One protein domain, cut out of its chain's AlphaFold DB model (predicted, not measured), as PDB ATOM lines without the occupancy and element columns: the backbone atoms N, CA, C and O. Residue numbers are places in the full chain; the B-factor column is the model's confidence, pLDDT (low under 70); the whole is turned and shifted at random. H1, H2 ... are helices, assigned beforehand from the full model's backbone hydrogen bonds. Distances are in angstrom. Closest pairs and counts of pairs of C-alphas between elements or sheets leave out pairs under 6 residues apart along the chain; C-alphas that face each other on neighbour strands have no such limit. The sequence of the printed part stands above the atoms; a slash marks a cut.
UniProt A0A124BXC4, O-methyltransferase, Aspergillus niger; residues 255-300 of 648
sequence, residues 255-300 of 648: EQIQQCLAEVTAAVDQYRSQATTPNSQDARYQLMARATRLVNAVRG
ATOM      1  N   GLU A 255     -93.165 -26.793  39.809       92.19
ATOM      2  CA  GLU A 255     -94.114 -26.795  38.682       92.19
ATOM      3  C   GLU A 255     -95.535 -26.484  39.166       92.19
ATOM      4  O   GLU A 255     -96.247 -25.677  38.567       92.19
ATOM      5  N   GLN A 256     -95.927 -27.056  40.307       91.38
ATOM      6  CA  GLN A 256     -97.224 -26.788  40.924       91.38
ATOM      7  C   GLN A 256     -97.340 -25.328  41.382       91.38
ATOM      8  O   GLN A 256     -98.369 -24.691  41.154       91.38
ATOM      9  N   ILE A 257     -96.285 -24.771  41.988       94.88
ATOM     10  CA  ILE A 257     -96.239 -23.355  42.383       94.88
ATOM     11  C   ILE A 257     -96.404 -22.453  41.153       94.88
ATOM     12  O   ILE A 257     -97.204 -21.515  41.184       94.88
ATOM     13  N   GLN A 258     -95.696 -22.744  40.056       95.94
ATOM     14  CA  GLN A 258     -95.804 -21.989  38.803       95.94
ATOM     15  C   GLN A 258     -97.216 -22.057  38.212       95.94
ATOM     16  O   GLN A 258     -97.757 -21.031  37.793       95.94
ATOM     17  N   GLN A 259     -97.847 -23.232  38.236       96.00
ATOM     18  CA  GLN A 259     -99.231 -23.394  37.800       96.00
ATOM     19  C   GLN A 259    -100.197 -22.567  38.662       96.00
ATOM     20  O   GLN A 259    -101.012 -21.816  38.123       96.00
ATOM     21  N   CYS A 260    -100.092 -22.643  39.993       96.75
ATOM     22  CA  CYS A 260    -100.922 -21.838  40.892       96.75
ATOM     23  C   CYS A 260    -100.715 -20.329  40.673       96.75
ATOM     24  O   CYS A 260    -101.683 -19.569  40.689       96.75
ATOM     25  N   LEU A 261     -99.483 -19.885  40.414       97.56
ATOM     26  CA  LEU A 261     -99.183 -18.481  40.118       97.56
ATOM     27  C   LEU A 261     -99.843 -18.012  38.810       97.56
ATOM     28  O   LEU A 261    -100.396 -16.907  38.754       97.56
ATOM     29  N   ALA A 262     -99.842 -18.856  37.776       97.25
ATOM     30  CA  ALA A 262    -100.539 -18.577  36.523       97.25
ATOM     31  C   ALA A 262    -102.063 -18.472  36.736       97.25
ATOM     32  O   ALA A 262    -102.697 -17.543  36.232       97.25
ATOM     33  N   GLU A 263    -102.651 -19.362  37.544       97.38
ATOM     34  CA  GLU A 263    -104.077 -19.304  37.895       97.38
ATOM     35  C   GLU A 263    -104.454 -18.016  38.636       97.38
ATOM     36  O   GLU A 263    -105.514 -17.441  38.360       97.38
ATOM     37  N   VAL A 264    -103.607 -17.568  39.572       97.94
ATOM     38  CA  VAL A 264    -103.789 -16.303  40.303       97.94
ATOM     39  C   VAL A 264    -103.760 -15.130  39.333       97.94
ATOM     40  O   VAL A 264    -104.682 -14.320  39.349       97.94
ATOM     41  N   THR A 265    -102.765 -15.077  38.447       97.12
ATOM     42  CA  THR A 265    -102.650 -14.016  37.430       97.12
ATOM     43  C   THR A 265    -103.912 -13.936  36.569       97.12
ATOM     44  O   THR A 265    -104.518 -12.873  36.455       97.12
ATOM     45  N   ALA A 266    -104.393 -15.077  36.072       95.50
ATOM     46  CA  ALA A 266    -105.627 -15.130  35.291       95.50
ATOM     47  C   ALA A 266    -106.866 -14.666  36.085       95.50
ATOM     48  O   ALA A 266    -107.763 -14.029  35.532       95.50
ATOM     49  N   ALA A 267    -106.937 -14.963  37.388       94.81
ATOM     50  CA  ALA A 267    -108.036 -14.493  38.231       94.81
ATOM     51  C   ALA A 267    -107.962 -12.996  38.547       94.81
ATOM     52  O   ALA A 267    -109.009 -12.368  38.698       94.81
ATOM     53  N   VAL A 268    -106.762 -12.410  38.612       95.81
ATOM     54  CA  VAL A 268    -106.593 -10.953  38.722       95.81
ATOM     55  C   VAL A 268    -107.177 -10.267  37.490       95.81
ATOM     56  O   VAL A 268    -107.942  -9.312  37.635       95.81
ATOM     57  N   ASP A 269    -106.880 -10.774  36.293       93.56
ATOM     58  CA  ASP A 269    -107.423 -10.219  35.049       93.56
ATOM     59  C   ASP A 269    -108.952 -10.346  34.992       93.56
ATOM     60  O   ASP A 269    -109.650  -9.381  34.663       93.56
ATOM     61  N   GLN A 270    -109.490 -11.498  35.404       89.94
ATOM     62  CA  GLN A 270    -110.935 -11.694  35.517       89.94
ATOM     63  C   GLN A 270    -111.561 -10.698  36.502       89.94
ATOM     64  O   GLN A 270    -112.524 -10.016  36.145       89.94
ATOM     65  N   TYR A 271    -111.013 -10.577  37.712       91.88
ATOM     66  CA  TYR A 271    -111.513  -9.643  38.719       91.88
ATOM     67  C   TYR A 271    -111.462  -8.197  38.221       91.88
ATOM     68  O   TYR A 271    -112.456  -7.482  38.331       91.88
ATOM     69  N   ARG A 272    -110.364  -7.785  37.574       91.56
ATOM     70  CA  ARG A 272    -110.233  -6.454  36.965       91.56
ATOM     71  C   ARG A 272    -111.318  -6.203  35.916       91.56
ATOM     72  O   ARG A 272    -111.921  -5.134  35.922       91.56
ATOM     73  N   SER A 273    -111.591  -7.178  35.049       89.50
ATOM     74  CA  SER A 273    -112.626  -7.055  34.010       89.50
ATOM     75  C   SER A 273    -114.054  -6.996  34.568       89.50
ATOM     76  O   SER A 273    -114.942  -6.436  33.930       89.50
ATOM     77  N   GLN A 274    -114.275  -7.554  35.762       86.38
ATOM     78  CA  GLN A 274    -115.593  -7.687  36.389       86.38
ATOM     79  C   GLN A 274    -115.802  -6.731  37.567       86.38
ATOM     80  O   GLN A 274    -116.872  -6.770  38.174       86.38
ATOM     81  N   ALA A 275    -114.834  -5.865  37.883       79.25
ATOM     82  CA  ALA A 275    -114.812  -5.054  39.103       79.25
ATOM     83  C   ALA A 275    -116.048  -4.155  39.281       79.25
ATOM     84  O   ALA A 275    -116.453  -3.890  40.408       79.25
ATOM     85  N   THR A 276    -116.671  -3.715  38.185       79.19
ATOM     86  CA  THR A 276    -117.880  -2.871  38.185       79.19
ATOM     87  C   THR A 276    -119.174  -3.650  37.937       79.19
ATOM     88  O   THR A 276    -120.249  -3.060  37.857       79.19
ATOM     89  N   THR A 277    -119.090  -4.972  37.792       79.50
ATOM     90  CA  THR A 277    -120.242  -5.834  37.506       79.50
ATOM     91  C   THR A 277    -120.809  -6.449  38.792       79.50
ATOM     92  O   THR A 277    -120.077  -6.584  39.781       79.50
ATOM     93  N   PRO A 278    -122.075  -6.911  38.789       71.44
ATOM     94  CA  PRO A 278    -122.645  -7.671  39.906       71.44
ATOM     95  C   PRO A 278    -121.831  -8.924  40.284       71.44
ATOM     96  O   PRO A 278    -121.824  -9.333  41.437       71.44
ATOM     97  N   ASN A 279    -121.075  -9.496  39.340       73.69
ATOM     98  CA  ASN A 279    -120.249 -10.689  39.561       73.69
ATOM     99  C   ASN A 279    -118.880 -10.379  40.203       73.69
ATOM    100  O   ASN A 279    -118.068 -11.285  40.393       73.69
ATOM    101  N   SER A 280    -118.591  -9.113  40.525       80.38
ATOM    102  CA  SER A 280    -117.308  -8.687  41.108       80.38
ATOM    103  C   SER A 280    -116.943  -9.458  42.379       80.38
ATOM    104  O   SER A 280    -115.775  -9.799  42.566       80.38
ATOM    105  N   GLN A 281    -117.922  -9.781  43.228       77.94
ATOM    106  CA  GLN A 281    -117.686 -10.538  44.462       77.94
ATOM    107  C   GLN A 281    -117.322 -11.999  44.189       77.94
ATOM    108  O   GLN A 281    -116.397 -12.517  44.812       77.94
ATOM    109  N   ASP A 282    -117.966 -12.645  43.214       81.31
ATOM    110  CA  ASP A 282    -117.625 -14.015  42.820       81.31
ATOM    111  C   ASP A 282    -116.200 -14.068  42.258       81.31
ATOM    112  O   ASP A 282    -115.396 -14.914  42.654       81.31
ATOM    113  N   ALA A 283    -115.844 -13.122  41.383       87.19
ATOM    114  CA  ALA A 283    -114.486 -13.016  40.852       87.19
ATOM    115  C   ALA A 283    -113.453 -12.732  41.955       87.19
ATOM    116  O   ALA A 283    -112.372 -13.325  41.953       87.19
ATOM    117  N   ARG A 284    -113.799 -11.887  42.936       87.88
ATOM    118  CA  ARG A 284    -112.967 -11.626  44.118       87.88
ATOM    119  C   ARG A 284    -112.759 -12.891  44.949       87.88
ATOM    120  O   ARG A 284    -111.627 -13.175  45.341       87.88
ATOM    121  N   TYR A 285    -113.814 -13.668  45.190       86.69
ATOM    122  CA  TYR A 285    -113.726 -14.941  45.905       86.69
ATOM    123  C   TYR A 285    -112.838 -15.945  45.161       86.69
ATOM    124  O   TYR A 285    -111.973 -16.573  45.768       86.69
ATOM    125  N   GLN A 286    -112.991 -16.066  43.838       89.00
ATOM    126  CA  GLN A 286    -112.158 -16.958  43.026       89.00
ATOM    127  C   GLN A 286    -110.679 -16.558  43.046       89.00
ATOM    128  O   GLN A 286    -109.809 -17.430  43.133       89.00
ATOM    129  N   LEU A 287    -110.387 -15.254  43.008       94.62
ATOM    130  CA  LEU A 287    -109.034 -14.730  43.173       94.62
ATOM    131  C   LEU A 287    -108.460 -15.100  44.545       94.62
ATOM    132  O   LEU A 287    -107.370 -15.667  44.612       94.62
ATOM    133  N   MET A 288    -109.209 -14.854  45.624       94.12
ATOM    134  CA  MET A 288    -108.810 -15.235  46.982       94.12
ATOM    135  C   MET A 288    -108.538 -16.742  47.083       94.12
ATOM    136  O   MET A 288    -107.480 -17.143  47.557       94.12
ATOM    137  N   ALA A 289    -109.443 -17.587  46.583       93.06
ATOM    138  CA  ALA A 289    -109.300 -19.040  46.641       93.06
ATOM    139  C   ALA A 289    -108.050 -19.542  45.894       93.06
ATOM    140  O   ALA A 289    -107.355 -20.438  46.377       93.06
ATOM    141  N   ARG A 290    -107.737 -18.964  44.728       96.06
ATOM    142  CA  ARG A 290    -106.514 -19.277  43.966       96.06
ATOM    143  C   ARG A 290    -105.255 -18.794  44.680       96.06
ATOM    144  O   ARG A 290    -104.278 -19.536  44.732       96.06
ATOM    145  N   ALA A 291    -105.288 -17.601  45.274       96.94
ATOM    146  CA  ALA A 291    -104.171 -17.075  46.055       96.94
ATOM    147  C   ALA A 291    -103.874 -17.964  47.272       96.94
ATOM    148  O   ALA A 291    -102.720 -18.309  47.514       96.94
ATOM    149  N   THR A 292    -104.908 -18.434  47.975       94.50
ATOM    150  CA  THR A 292    -104.748 -19.394  49.076       94.50
ATOM    151  C   THR A 292    -104.138 -20.712  48.598       94.50
ATOM    152  O   THR A 292    -103.253 -21.249  49.259       94.50
ATOM    153  N   ARG A 293    -104.539 -21.231  47.426       94.19
ATOM    154  CA  ARG A 293    -103.906 -22.435  46.854       94.19
ATOM    155  C   ARG A 293    -102.429 -22.229  46.538       94.19
ATOM    156  O   ARG A 293    -101.644 -23.131  46.809       94.19
ATOM    157  N   LEU A 294    -102.048 -21.060  46.024       96.31
ATOM    158  CA  LEU A 294    -100.642 -20.715  45.812       96.31
ATOM    159  C   LEU A 294     -99.864 -20.703  47.136       96.31
ATOM    160  O   LEU A 294     -98.814 -21.331  47.218       96.31
ATOM    161  N   VAL A 295    -100.392 -20.056  48.181       94.19
ATOM    162  CA  VAL A 295     -99.763 -20.050  49.517       94.19
ATOM    163  C   VAL A 295     -99.586 -21.475  50.046       94.19
ATOM    164  O   VAL A 295     -98.516 -21.823  50.540       94.19
ATOM    165  N   ASN A 296    -100.601 -22.324  49.889       92.56
ATOM    166  CA  ASN A 296    -100.543 -23.717  50.325       92.56
ATOM    167  C   ASN A 296     -99.533 -24.543  49.519       92.56
ATOM    168  O   ASN A 296     -98.821 -25.361  50.096       92.56
ATOM    169  N   ALA A 297     -99.442 -24.312  48.206       92.19
ATOM    170  CA  ALA A 297     -98.453 -24.957  47.347       92.19
ATOM    171  C   ALA A 297     -97.022 -24.564  47.736       92.19
ATOM    172  O   ALA A 297     -96.140 -25.412  47.701       92.19
ATOM    173  N   VAL A 298     -96.804 -23.307  48.145       93.06
ATOM    174  CA  VAL A 298     -95.499 -22.814  48.616       93.06
ATOM    175  C   VAL A 298     -95.125 -23.390  49.982       93.06
ATOM    176  O   VAL A 298     -93.961 -23.712  50.187       93.06
ATOM    177  N   ARG A 299     -96.082 -23.537  50.908       89.94
ATOM    178  CA  ARG A 299     -95.837 -24.169  52.220       89.94
ATOM    179  C   ARG A 299     -95.516 -25.658  52.089       89.94
ATOM    180  O   ARG A 299     -94.621 -26.165  52.749       89.94
ATOM    181  N   GLY A 300     -96.255 -26.359  51.236       87.94
ATOM    182  CA  GLY A 300     -96.191 -27.812  51.141       87.94
ATOM    183  C   GLY A 300     -96.990 -28.524  52.251       87.94
ATOM    184  O   GLY A 300     -97.402 -27.909  53.238       87.94
TER     185      GLY A 300
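What this domain is: This is residues 255 to 300 of the 648 residues of the protein "O-methyltransferase" of Aspergillus niger (UniProt A0A124BXC4). You are looking at a long helical hairpin: H1 runs out, the chain turns back through residues 275 to 279, and H2 returns side by side with H1. The printed part has 46 residues with two named helices, H1 then H2, no named strand, and the class all helix. It is only just compact, close to loose, with a radius of gyration of the C-alphas of 11.2 A, and it is only just a rod, spanning 35 by 13 by 7 A.

How they stand to each other: Begin with H1, residues 255 to 274, and set H2, residues 280 to 299, beside it in your reading. They touch, with the closest C-alphas, those of Tyr 271 and Ala 283, 5.0 A apart. Their lines stand at a shallow tilt of 16 degrees, opposite ways, and they form a helical hairpin. In both H1 and H2 every O i to N i+4 pair is within hydrogen-bond range.

Where its parts are: Find C-alpha 255 at (-94.114, -26.795, 38.682); from there H1 runs 28.8 A to C-alpha 274. H2 begins at C-alpha 280, at (-117.308, -8.687, 41.108), and runs 28.7 A to C-alpha 299 at (-95.837, -24.169, 52.220).

The domain as a whole: The two C-alphas farthest apart, those of Thr 276 and Gly 300, are 35.5 A apart. The link from H1 to H2 is tight, and the printed part has no cut. Mean pLDDT of the printed part is 90.6, and no printed residue is under 70.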